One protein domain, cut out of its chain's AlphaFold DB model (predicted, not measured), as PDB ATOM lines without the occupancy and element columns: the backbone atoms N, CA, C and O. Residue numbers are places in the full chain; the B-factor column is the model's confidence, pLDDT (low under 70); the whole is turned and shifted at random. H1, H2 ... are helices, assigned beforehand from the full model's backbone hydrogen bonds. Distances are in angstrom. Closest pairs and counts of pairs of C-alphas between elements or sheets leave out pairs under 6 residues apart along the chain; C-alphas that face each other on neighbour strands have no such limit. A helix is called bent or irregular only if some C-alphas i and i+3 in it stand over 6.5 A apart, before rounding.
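What this domain is: This is residues 121 to 198 of the 498 residues of an uncharacterized protein of Verticillium dahliae (strain VdLs.17 / ATCC MYA-4575 / FGSC 10137) (UniProt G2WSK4). One long kinked helix, H3, runs the length of a loose rod, and two shorter helices, H1 and then H2, follow one another along one side of it, running opposite ways to H3. The printed part has 78 residues with three named helices, H1, H2, H3, and no named strand: all helix. It is loose, with a radius of gyration of the C-alphas of 15.6 A and spans of 46 by 20 by 19 A.

How they stand to each other: H3, residues 161 to 187, has a kink of 33 degrees near residue 168; it is neither bent nor irregular, but only just: C-alphas 167 and 170 are 6.3 A apart. H1, residues 125 to 139, touches H3 with residues 135 to 139 alone, at a shallow tilt of 29 degrees; the closest C-alphas, of Ile 138 and Thr 172, are 6.6 A apart. H2, residues 148 to 156, is close to H3 but not clearly touching; the closest C-alphas, of Ser 154 and Tyr 164, are 7.2 A apart. H1 and H2 are apart. Every O i to N i+4 pair is within hydrogen-bond range in H1 and H2, and 19 of 23 in H3.

Where its parts are: H3 measures 34.6 A, ending at C-alpha 187 (95.383, 173.062, 103.068); H1 measures 20.8 A from C-alpha 125 (83.257, 169.533, 111.991), and H2 12.1 A.

The domain as a whole: The printed part has no cut. The C-alphas farthest apart, of Ser 123 and Gly 158, are 46.9 A apart. The link H2 to H3 is tight, H1 to H2 short. The model's pLDDT is under 70 at residues 121 to 125 and 188 to 198.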
ATOM      1  N   ASP A 121      84.536 163.548 119.538       52.09
ATOM      2  CA  ASP A 121      84.669 165.007 119.531       52.09
ATOM      3  C   ASP A 121      85.564 165.473 118.373       52.09
ATOM      4  O   ASP A 121      86.676 164.967 118.176       52.09
ATOM      5  N   LEU A 122      85.079 166.454 117.607       60.31
ATOM      6  CA  LEU A 122      85.782 167.061 116.476       60.31
ATOM      7  C   LEU A 122      85.902 168.575 116.681       60.31
ATOM      8  O   LEU A 122      84.904 169.290 116.642       60.31
ATOM      9  N   SER A 123      87.135 169.077 116.793       59.72
ATOM     10  CA  SER A 123      87.431 170.507 116.987       59.72
ATOM     11  C   SER A 123      86.930 171.413 115.850       59.72
ATOM     12  O   SER A 123      86.713 172.603 116.061       59.72
ATOM     13  N   SER A 124      86.743 170.873 114.640       64.88
ATOM     14  CA  SER A 124      86.165 171.602 113.504       64.88
ATOM     15  C   SER A 124      85.380 170.671 112.562       64.88
ATOM     16  O   SER A 124      85.943 170.167 111.583       64.88
ATOM     17  N   PRO A 125      84.068 170.456 112.793       68.31
ATOM     18  CA  PRO A 125      83.257 169.533 111.991       68.31
ATOM     19  C   PRO A 125      83.288 169.830 110.483       68.31
ATOM     20  O   PRO A 125      83.377 168.913 109.672       68.31
ATOM     21  N   ARG A 126      83.307 171.114 110.091       70.88
ATOM     22  CA  ARG A 126      83.302 171.546 108.679       70.88
ATOM     23  C   ARG A 126      84.507 171.047 107.873       70.88
ATOM     24  O   ARG A 126      84.334 170.669 106.718       70.88
ATOM     25  N   ALA A 127      85.708 171.047 108.455       71.69
ATOM     26  CA  ALA A 127      86.924 170.610 107.762       71.69
ATOM     27  C   ALA A 127      86.937 169.088 107.554       71.69
ATOM     28  O   ALA A 127      87.268 168.609 106.470       71.69
ATOM     29  N   TRP A 128      86.495 168.336 108.565       73.75
ATOM     30  CA  TRP A 128      86.387 166.883 108.487       73.75
ATOM     31  C   TRP A 128      85.275 166.424 107.535       73.75
ATOM     32  O   TRP A 128      85.527 165.577 106.687       73.75
ATOM     33  N   ILE A 129      84.081 167.029 107.582       78.69
ATOM     34  CA  ILE A 129      82.997 166.721 106.628       78.69
ATOM     35  C   ILE A 129      83.466 166.968 105.186       78.69
ATOM     36  O   ILE A 129      83.221 166.143 104.308       78.69
ATOM     37  N   PHE A 130      84.202 168.058 104.937       77.94
ATOM     38  CA  PHE A 130      84.764 168.331 103.613       77.94
ATOM     39  C   PHE A 130      85.834 167.306 103.197       77.94
ATOM     40  O   PHE A 130      85.863 166.905 102.035       77.94
ATOM     41  N   SER A 131      86.683 166.834 104.120       76.94
ATOM     42  CA  SER A 131      87.670 165.791 103.808       76.94
ATOM     43  C   SER A 131      87.025 164.423 103.556       76.94
ATOM     44  O   SER A 131      87.455 163.725 102.640       76.94
ATOM     45  N   GLN A 132      85.947 164.073 104.274       80.88
ATOM     46  CA  GLN A 132      85.155 162.870 103.988       80.88
ATOM     47  C   GLN A 132      84.449 162.967 102.630       80.88
ATOM     48  O   GLN A 132      84.510 162.022 101.848       80.88
ATOM     49  N   PHE A 133      83.850 164.116 102.298       81.88
ATOM     50  CA  PHE A 133      83.237 164.349 100.985       81.88
ATOM     51  C   PHE A 133      84.262 164.246  99.845       81.88
ATOM     52  O   PHE A 133      84.011 163.577  98.844       81.88
ATOM     53  N   ALA A 134      85.446 164.846  99.999       82.81
ATOM     54  CA  ALA A 134      86.526 164.722  99.020       82.81
ATOM     55  C   ALA A 134      86.987 163.261  98.853       82.81
ATOM     56  O   ALA A 134      87.089 162.777  97.726       82.81
ATOM     57  N   ALA A 135      87.202 162.538  99.958       82.94
ATOM     58  CA  ALA A 135      87.603 161.133  99.935       82.94
ATOM     59  C   ALA A 135      86.538 160.221  99.298       82.94
ATOM     60  O   ALA A 135      86.883 159.359  98.492       82.94
ATOM     61  N   ALA A 136      85.253 160.438  99.597       85.81
ATOM     62  CA  ALA A 136      84.143 159.681  99.021       85.81
ATOM     63  C   ALA A 136      84.019 159.898  97.503       85.81
ATOM     64  O   ALA A 136      83.891 158.932  96.755       85.81
ATOM     65  N   ASN A 137      84.134 161.146  97.033       87.88
ATOM     66  CA  ASN A 137      84.115 161.450  95.599       87.88
ATOM     67  C   ASN A 137      85.288 160.788  94.858       87.88
ATOM     68  O   ASN A 137      85.074 160.190  93.805       87.88
ATOM     69  N   ILE A 138      86.503 160.829  95.420       87.06
ATOM     70  CA  ILE A 138      87.677 160.142  94.850       87.06
ATOM     71  C   ILE A 138      87.452 158.623  94.842       87.06
ATOM     72  O   ILE A 138      87.626 157.989  93.808       87.06
ATOM     73  N   GLY A 139      86.985 158.039  95.951       87.62
ATOM     74  CA  GLY A 139      86.657 156.612  96.034       87.62
ATOM     75  C   GLY A 139      85.603 156.168  95.011       87.62
ATOM     76  O   GLY A 139      85.711 155.069  94.465       87.62
ATOM     77  N   SER A 140      84.643 157.040  94.676       90.88
ATOM     78  CA  SER A 140      83.602 156.753  93.678       90.88
ATOM     79  C   SER A 140      84.120 156.589  92.239       90.88
ATOM     80  O   SER A 140      83.409 156.075  91.378       90.88
ATOM     81  N   ALA A 141      85.371 156.972  91.957       88.06
ATOM     82  CA  ALA A 141      85.996 156.739  90.654       88.06
ATOM     83  C   ALA A 141      86.410 155.270  90.436       88.06
ATOM     84  O   ALA A 141      86.504 154.829  89.294       88.06
ATOM     85  N   VAL A 142      86.634 154.490  91.506       89.06
ATOM     86  CA  VAL A 142      87.110 153.097  91.392       89.06
ATOM     87  C   VAL A 142      86.019 152.165  90.868       89.06
ATOM     88  O   VAL A 142      86.282 151.306  90.027       89.06
ATOM     89  N   LEU A 143      84.796 152.308  91.382       87.88
ATOM     90  CA  LEU A 143      83.711 151.362  91.146       87.88
ATOM     91  C   LEU A 143      82.669 151.948  90.195       87.88
ATOM     92  O   LEU A 143      82.002 152.932  90.527       87.88
ATOM     93  N   VAL A 144      82.449 151.257  89.069       85.50
ATOM     94  CA  VAL A 144      81.352 151.507  88.108       85.50
ATOM     95  C   VAL A 144      80.026 151.784  88.820       85.50
ATOM     96  O   VAL A 144      79.279 152.688  88.464       85.50
ATOM     97  N   SER A 145      79.760 150.992  89.855       85.75
ATOM     98  CA  SER A 145      78.517 150.954  90.609       85.75
ATOM     99  C   SER A 145      78.254 152.162  91.505       85.75
ATOM    100  O   SER A 145      77.135 152.334  91.974       85.75
ATOM    101  N   SER A 146      79.273 152.975  91.786       86.19
ATOM    102  CA  SER A 146      79.206 154.022  92.813       86.19
ATOM    103  C   SER A 146      78.881 155.418  92.276       86.19
ATOM    104  O   SER A 146      78.672 156.341  93.060       86.19
ATOM    105  N   ASN A 147      78.795 155.581  90.952       87.69
ATOM    106  CA  ASN A 147      78.450 156.844  90.307       87.69
ATOM    107  C   ASN A 147      77.682 156.572  88.992       87.69
ATOM    108  O   ASN A 147      78.174 155.796  88.168       87.69
ATOM    109  N   PRO A 148      76.510 157.196  88.745       86.38
ATOM    110  CA  PRO A 148      75.731 156.967  87.525       86.38
ATOM    111  C   PRO A 148      76.496 157.296  86.240       86.38
ATOM    112  O   PRO A 148      76.314 156.603  85.241       86.38
ATOM    113  N   THR A 149      77.408 158.273  86.265       87.00
ATOM    114  CA  THR A 149      78.280 158.577  85.121       87.00
ATOM    115  C   THR A 149      79.165 157.384  84.758       87.00
ATOM    116  O   THR A 149      79.318 157.074  83.579       87.00
ATOM    117  N   ASN A 150      79.700 156.673  85.754       90.19
ATOM    118  CA  ASN A 150      80.594 155.535  85.537       90.19
ATOM    119  C   ASN A 150      79.832 154.326  84.982       90.19
ATOM    120  O   ASN A 150      80.323 153.662  84.067       90.19
ATOM    121  N   LEU A 151      78.615 154.075  85.479       86.94
ATOM    122  CA  LEU A 151      77.757 153.001  84.974       86.94
ATOM    123  C   LEU A 151      77.309 153.261  83.529       86.94
ATOM    124  O   LEU A 151      77.484 152.380  82.685       86.94
ATOM    125  N   VAL A 152      76.842 154.475  83.212       87.56
ATOM    126  CA  VAL A 152      76.460 154.861  81.839       87.56
ATOM    127  C   VAL A 152      77.658 154.778  80.887       87.56
ATOM    128  O   VAL A 152      77.525 154.215  79.802       87.56
ATOM    129  N   LEU A 153      78.841 155.248  81.303       87.81
ATOM    130  CA  LEU A 153      80.072 155.129  80.514       87.81
ATOM    131  C   LEU A 153      80.437 153.658  80.242       87.81
ATOM    132  O   LEU A 153      80.769 153.302  79.113       87.81
ATOM    133  N   SER A 154      80.349 152.790  81.257       87.31
ATOM    134  CA  SER A 154      80.658 151.363  81.098       87.31
ATOM    135  C   SER A 154      79.674 150.649  80.169       87.31
ATOM    136  O   SER A 154      80.103 149.845  79.346       87.31
ATOM    137  N   GLY A 155      78.382 150.991  80.238       85.12
ATOM    138  CA  GLY A 155      77.354 150.442  79.357       85.12
ATOM    139  C   GLY A 155      77.554 150.888  77.910       85.12
ATOM    140  O   GLY A 155      77.603 150.052  77.013       85.12
ATOM    141  N   ALA A 156      77.761 152.192  77.689       86.75
ATOM    142  CA  ALA A 156      77.912 152.766  76.351       86.75
ATOM    143  C   ALA A 156      79.125 152.226  75.574       86.75
ATOM    144  O   ALA A 156      79.064 152.099  74.355       86.75
ATOM    145  N   PHE A 157      80.210 151.876  76.274       88.00
ATOM    146  CA  PHE A 157      81.409 151.283  75.672       88.00
ATOM    147  C   PHE A 157      81.515 149.755  75.864       88.00
ATOM    148  O   PHE A 157      82.545 149.170  75.533       88.00
ATOM    149  N   GLY A 158      80.489 149.091  76.415       84.31
ATOM    150  CA  GLY A 158      80.493 147.641  76.674       84.31
ATOM    151  C   GLY A 158      81.585 147.159  77.646       84.31
ATOM    152  O   GLY A 158      81.973 145.988  77.631       84.31
ATOM    153  N   ILE A 159      82.125 148.051  78.482       88.19
ATOM    154  CA  ILE A 159      83.279 147.777  79.344       88.19
ATOM    155  C   ILE A 159      82.830 146.957  80.554       88.19
ATOM    156  O   ILE A 159      82.150 147.454  81.452       88.19
ATOM    157  N   LYS A 160      83.278 145.699  80.626       88.00
ATOM    158  CA  LYS A 160      83.040 144.828  81.789       88.00
ATOM    159  C   LYS A 160      83.556 145.489  83.073       88.00
ATOM    160  O   LYS A 160      84.683 145.987  83.103       88.00
ATOM    161  N   PHE A 161      82.778 145.376  84.153       84.38
ATOM    162  CA  PHE A 161      83.077 145.908  85.492       84.38
ATOM    163  C   PHE A 161      84.541 145.734  85.934       84.38
ATOM    164  O   PHE A 161      85.157 146.674  86.436       84.38
ATOM    165  N   ILE A 162      85.118 144.548  85.706       87.94
ATOM    166  CA  ILE A 162      86.497 144.232  86.095       87.94
ATOM    167  C   ILE A 162      87.546 145.049  85.322       87.94
ATOM    168  O   ILE A 162      88.493 145.534  85.931       87.94
ATOM    169  N   HIS A 163      87.362 145.271  84.015       89.44
ATOM    170  CA  HIS A 163      88.294 146.059  83.199       89.44
ATOM    171  C   HIS A 163      88.202 147.551  83.524       89.44
ATOM    172  O   HIS A 163      89.231 148.216  83.613       89.44
ATOM    173  N   TYR A 164      86.993 148.069  83.773       91.44
ATOM    174  CA  TYR A 164      86.827 149.435  84.273       91.44
ATOM    175  C   TYR A 164      87.561 149.619  85.607       91.44
ATOM    176  O   TYR A 164      88.390 150.514  85.744       91.44
ATOM    177  N   THR A 165      87.296 148.732  86.573       90.69
ATOM    178  CA  THR A 165      87.848 148.827  87.933       90.69
ATOM    179  C   THR A 165      89.374 148.704  87.928       90.69
ATOM    180  O   THR A 165      90.052 149.501  88.573       90.69
ATOM    181  N   ALA A 166      89.934 147.768  87.152       91.12
ATOM    182  CA  ALA A 166      91.380 147.600  87.002       91.12
ATOM    183  C   ALA A 166      92.062 148.831  86.374       91.12
ATOM    184  O   ALA A 166      93.147 149.218  86.806       91.12
ATOM    185  N   ASN A 167      91.412 149.484  85.407       90.56
ATOM    186  CA  ASN A 167      91.955 150.679  84.757       90.56
ATOM    187  C   ASN A 167      91.783 151.951  85.605       90.56
ATOM    188  O   ASN A 167      92.630 152.837  85.533       90.56
ATOM    189  N   MET A 168      90.728 152.051  86.425       91.81
ATOM    190  CA  MET A 168      90.465 153.227  87.267       91.81
ATOM    191  C   MET A 168      91.111 153.171  88.653       91.81
ATOM    192  O   MET A 168      91.399 154.227  89.222       91.81
ATOM    193  N   VAL A 169      91.395 151.987  89.211       92.75
ATOM    194  CA  VAL A 169      92.031 151.892  90.537       92.75
ATOM    195  C   VAL A 169      93.424 152.530  90.547       92.75
ATOM    196  O   VAL A 169      93.748 153.246  91.489       92.75
ATOM    197  N   VAL A 170      94.215 152.371  89.479       91.56
ATOM    198  CA  VAL A 170      95.570 152.943  89.370       91.56
ATOM    199  C   VAL A 170      95.567 154.483  89.430       91.56
ATOM    200  O   VAL A 170      96.154 155.025  90.369       91.56
ATOM    201  N   PRO A 171      94.891 155.227  88.525       92.00
ATOM    202  CA  PRO A 171      94.841 156.686  88.605       92.00
ATOM    203  C   PRO A 171      94.127 157.182  89.868       92.00
ATOM    204  O   PRO A 171      94.506 158.227  90.396       92.00
ATOM    205  N   THR A 172      93.148 156.442  90.405       91.69
ATOM    206  CA  THR A 172      92.457 156.839  91.643       91.69
ATOM    207  C   THR A 172      93.356 156.710  92.872       91.69
ATOM    208  O   THR A 172      93.397 157.625  93.690       91.69
ATOM    209  N   VAL A 173      94.133 155.626  92.991       91.19
ATOM    210  CA  VAL A 173      95.104 155.439  94.083       91.19
ATOM    211  C   VAL A 173      96.254 156.440  93.969       91.19
ATOM    212  O   VAL A 173      96.612 157.047  94.974       91.19
ATOM    213  N   ILE A 174      96.777 156.698  92.764       91.19
ATOM    214  CA  ILE A 174      97.782 157.755  92.545       91.19
ATOM    215  C   ILE A 174      97.214 159.125  92.947       91.19
ATOM    216  O   ILE A 174      97.855 159.862  93.694       91.19
ATOM    217  N   THR A 175      95.983 159.443  92.531       89.19
ATOM    218  CA  THR A 175      95.306 160.689  92.919       89.19
ATOM    219  C   THR A 175      95.132 160.773  94.432       89.19
ATOM    220  O   THR A 175      95.443 161.808  95.009       89.19
ATOM    221  N   ALA A 176      94.709 159.702  95.107       87.19
ATOM    222  CA  ALA A 176      94.596 159.682  96.563       87.19
ATOM    223  C   ALA A 176      95.958 159.905  97.249       87.19
ATOM    224  O   ALA A 176      96.058 160.749  98.138       87.19
ATOM    225  N   LEU A 177      97.016 159.216  96.805       88.19
ATOM    226  CA  LEU A 177      98.370 159.329  97.363       88.19
ATOM    227  C   LEU A 177      99.014 160.707  97.144       88.19
ATOM    228  O   LEU A 177      99.821 161.123  97.969       88.19
ATOM    229  N   VAL A 178      98.651 161.430  96.078       87.75
ATOM    230  CA  VAL A 178      99.126 162.801  95.813       87.75
ATOM    231  C   VAL A 178      98.247 163.849  96.502       87.75
ATOM    232  O   VAL A 178      98.760 164.782  97.121       87.75
ATOM    233  N   LEU A 179      96.919 163.710  96.449       83.19
ATOM    234  CA  LEU A 179      95.995 164.712  96.983       83.19
ATOM    235  C   LEU A 179      95.912 164.673  98.517       83.19
ATOM    236  O   LEU A 179      95.779 165.721  99.140       83.19
ATOM    237  N   TYR A 180      96.028 163.500  99.147       79.44
ATOM    238  CA  TYR A 180      95.986 163.350 100.608       79.44
ATOM    239  C   TYR A 180      97.084 164.143 101.351       79.44
ATOM    240  O   TYR A 180      96.732 164.915 102.248       79.44
ATOM    241  N   PRO A 181      98.386 164.063 100.992       79.69
ATOM    242  CA  PRO A 181      99.406 164.918 101.598       79.69
ATOM    243  C   PRO A 181      99.232 166.398 101.229       79.69
ATOM    244  O   PRO A 181      99.489 167.248 102.077       79.69
ATOM    245  N   ILE A 182      98.735 166.739 100.032       81.50
ATOM    246  CA  ILE A 182      98.397 168.134  99.689       81.50
ATOM    247  C   ILE A 182      97.313 168.672 100.640       81.50
ATOM    248  O   ILE A 182      97.474 169.753 101.209       81.50
ATOM    249  N   LEU A 183      96.246 167.902 100.886       74.25
ATOM    250  CA  LEU A 183      95.204 168.268 101.843       74.25
ATOM    251  C   LEU A 183      95.769 168.407 103.263       74.25
ATOM    252  O   LEU A 183      95.513 169.421 103.905       74.25
ATOM    253  N   LEU A 184      96.550 167.440 103.753       71.50
ATOM    254  CA  LEU A 184      97.069 167.456 105.128       71.50
ATOM    255  C   LEU A 184      98.137 168.528 105.392       71.50
ATOM    256  O   LEU A 184      98.152 169.103 106.479       71.50
ATOM    257  N   TYR A 185      99.044 168.780 104.445       71.88
ATOM    258  CA  TYR A 185     100.217 169.629 104.680       71.88
ATOM    259  C   TYR A 185     100.086 171.044 104.100       71.88
ATOM    260  O   TYR A 185     100.676 171.963 104.668       71.88
ATOM    261  N   LEU A 186      99.303 171.257 103.031       74.31
ATOM    262  CA  LEU A 186      99.170 172.570 102.372       74.31
ATOM    263  C   LEU A 186      97.814 173.265 102.597       74.31
ATOM    264  O   LEU A 186      97.740 174.489 102.474       74.31
ATOM    265  N   ILE A 187      96.746 172.515 102.905       73.94
ATOM    266  CA  ILE A 187      95.383 173.062 103.068       73.94
ATOM    267  C   ILE A 187      94.932 173.027 104.535       73.94
ATOM    268  O   ILE A 187      94.512 174.047 105.075       73.94
ATOM    269  N   PHE A 188      95.039 171.870 105.191       67.94
ATOM    270  CA  PHE A 188      94.589 171.622 106.565       67.94
ATOM    271  C   PHE A 188      95.764 171.503 107.551       67.94
ATOM    272  O   PHE A 188      95.744 170.682 108.464       67.94
ATOM    273  N   THR A 189      96.788 172.342 107.369       65.62
ATOM    274  CA  THR A 189      98.059 172.308 108.116       65.62
ATOM    275  C   THR A 189      97.904 172.546 109.628       65.62
ATOM    276  O   THR A 189      98.772 172.144 110.403       65.62
ATOM    277  N   GLU A 190      96.821 173.192 110.079       64.81
ATOM    278  CA  GLU A 190      96.578 173.436 111.510       64.81
ATOM    279  C   GLU A 190      96.132 172.139 112.225       64.81
ATOM    280  O   GLU A 190      95.162 171.506 111.799       64.81
ATOM    281  N   PRO A 191      96.774 171.738 113.342       58.56
ATOM    282  CA  PRO A 191      96.651 170.387 113.909       58.56
ATOM    283  C   PRO A 191      95.270 170.023 114.488       58.56
ATOM    284  O   PRO A 191      95.063 168.869 114.858       58.56
ATOM    285  N   GLY A 192      94.329 170.972 114.557       57.09
ATOM    286  CA  GLY A 192      92.934 170.733 114.947       57.09
ATOM    287  C   GLY A 192      91.967 170.456 113.785       57.09
ATOM    288  O   GLY A 192      90.827 170.081 114.043       57.09
ATOM    289  N   LEU A 193      92.385 170.635 112.522       60.94
ATOM    290  CA  LEU A 193      91.477 170.567 111.363       60.94
ATOM    291  C   LEU A 193      91.139 169.131 110.932       60.94
ATOM    292  O   LEU A 193      89.999 168.848 110.560       60.94
ATOM    293  N   ILE A 194      92.121 168.225 110.980       61.38
ATOM    294  CA  ILE A 194      91.953 166.793 110.686       61.38
ATOM    295  C   ILE A 194      92.705 165.989 111.765       61.38
ATOM    296  O   ILE A 194      93.939 166.014 111.794       61.38
ATOM    297  N   PRO A 195      92.006 165.273 112.670       58.41
ATOM    298  CA  PRO A 195      92.651 164.574 113.779       58.41
ATOM    299  C   PRO A 195      93.456 163.364 113.285       58.41
ATOM    300  O   PRO A 195      92.902 162.406 112.748       58.41
ATOM    301  N   ARG A 196      94.773 163.367 113.537       57.34
ATOM    302  CA  ARG A 196      95.717 162.320 113.081       57.34
ATOM    303  C   ARG A 196      95.475 160.916 113.663       57.34
ATOM    304  O   ARG A 196      96.122 159.972 113.221       57.34
ATOM    305  N   ARG A 197      94.598 160.764 114.665       53.09
ATOM    306  CA  ARG A 197      94.186 159.466 115.226       53.09
ATOM    307  C   ARG A 197      92.698 159.444 115.576       53.09
ATOM    308  O   ARG A 197      92.175 160.329 116.262       53.09
ATOM    309  N   MET A 198      92.037 158.372 115.156       54.44
ATOM    310  CA  MET A 198      90.699 158.013 115.614       54.44
ATOM    311  C   MET A 198      90.815 157.178 116.895       54.44
ATOM    312  O   MET A 198      91.702 156.341 117.030       54.44
TER     313      MET A 198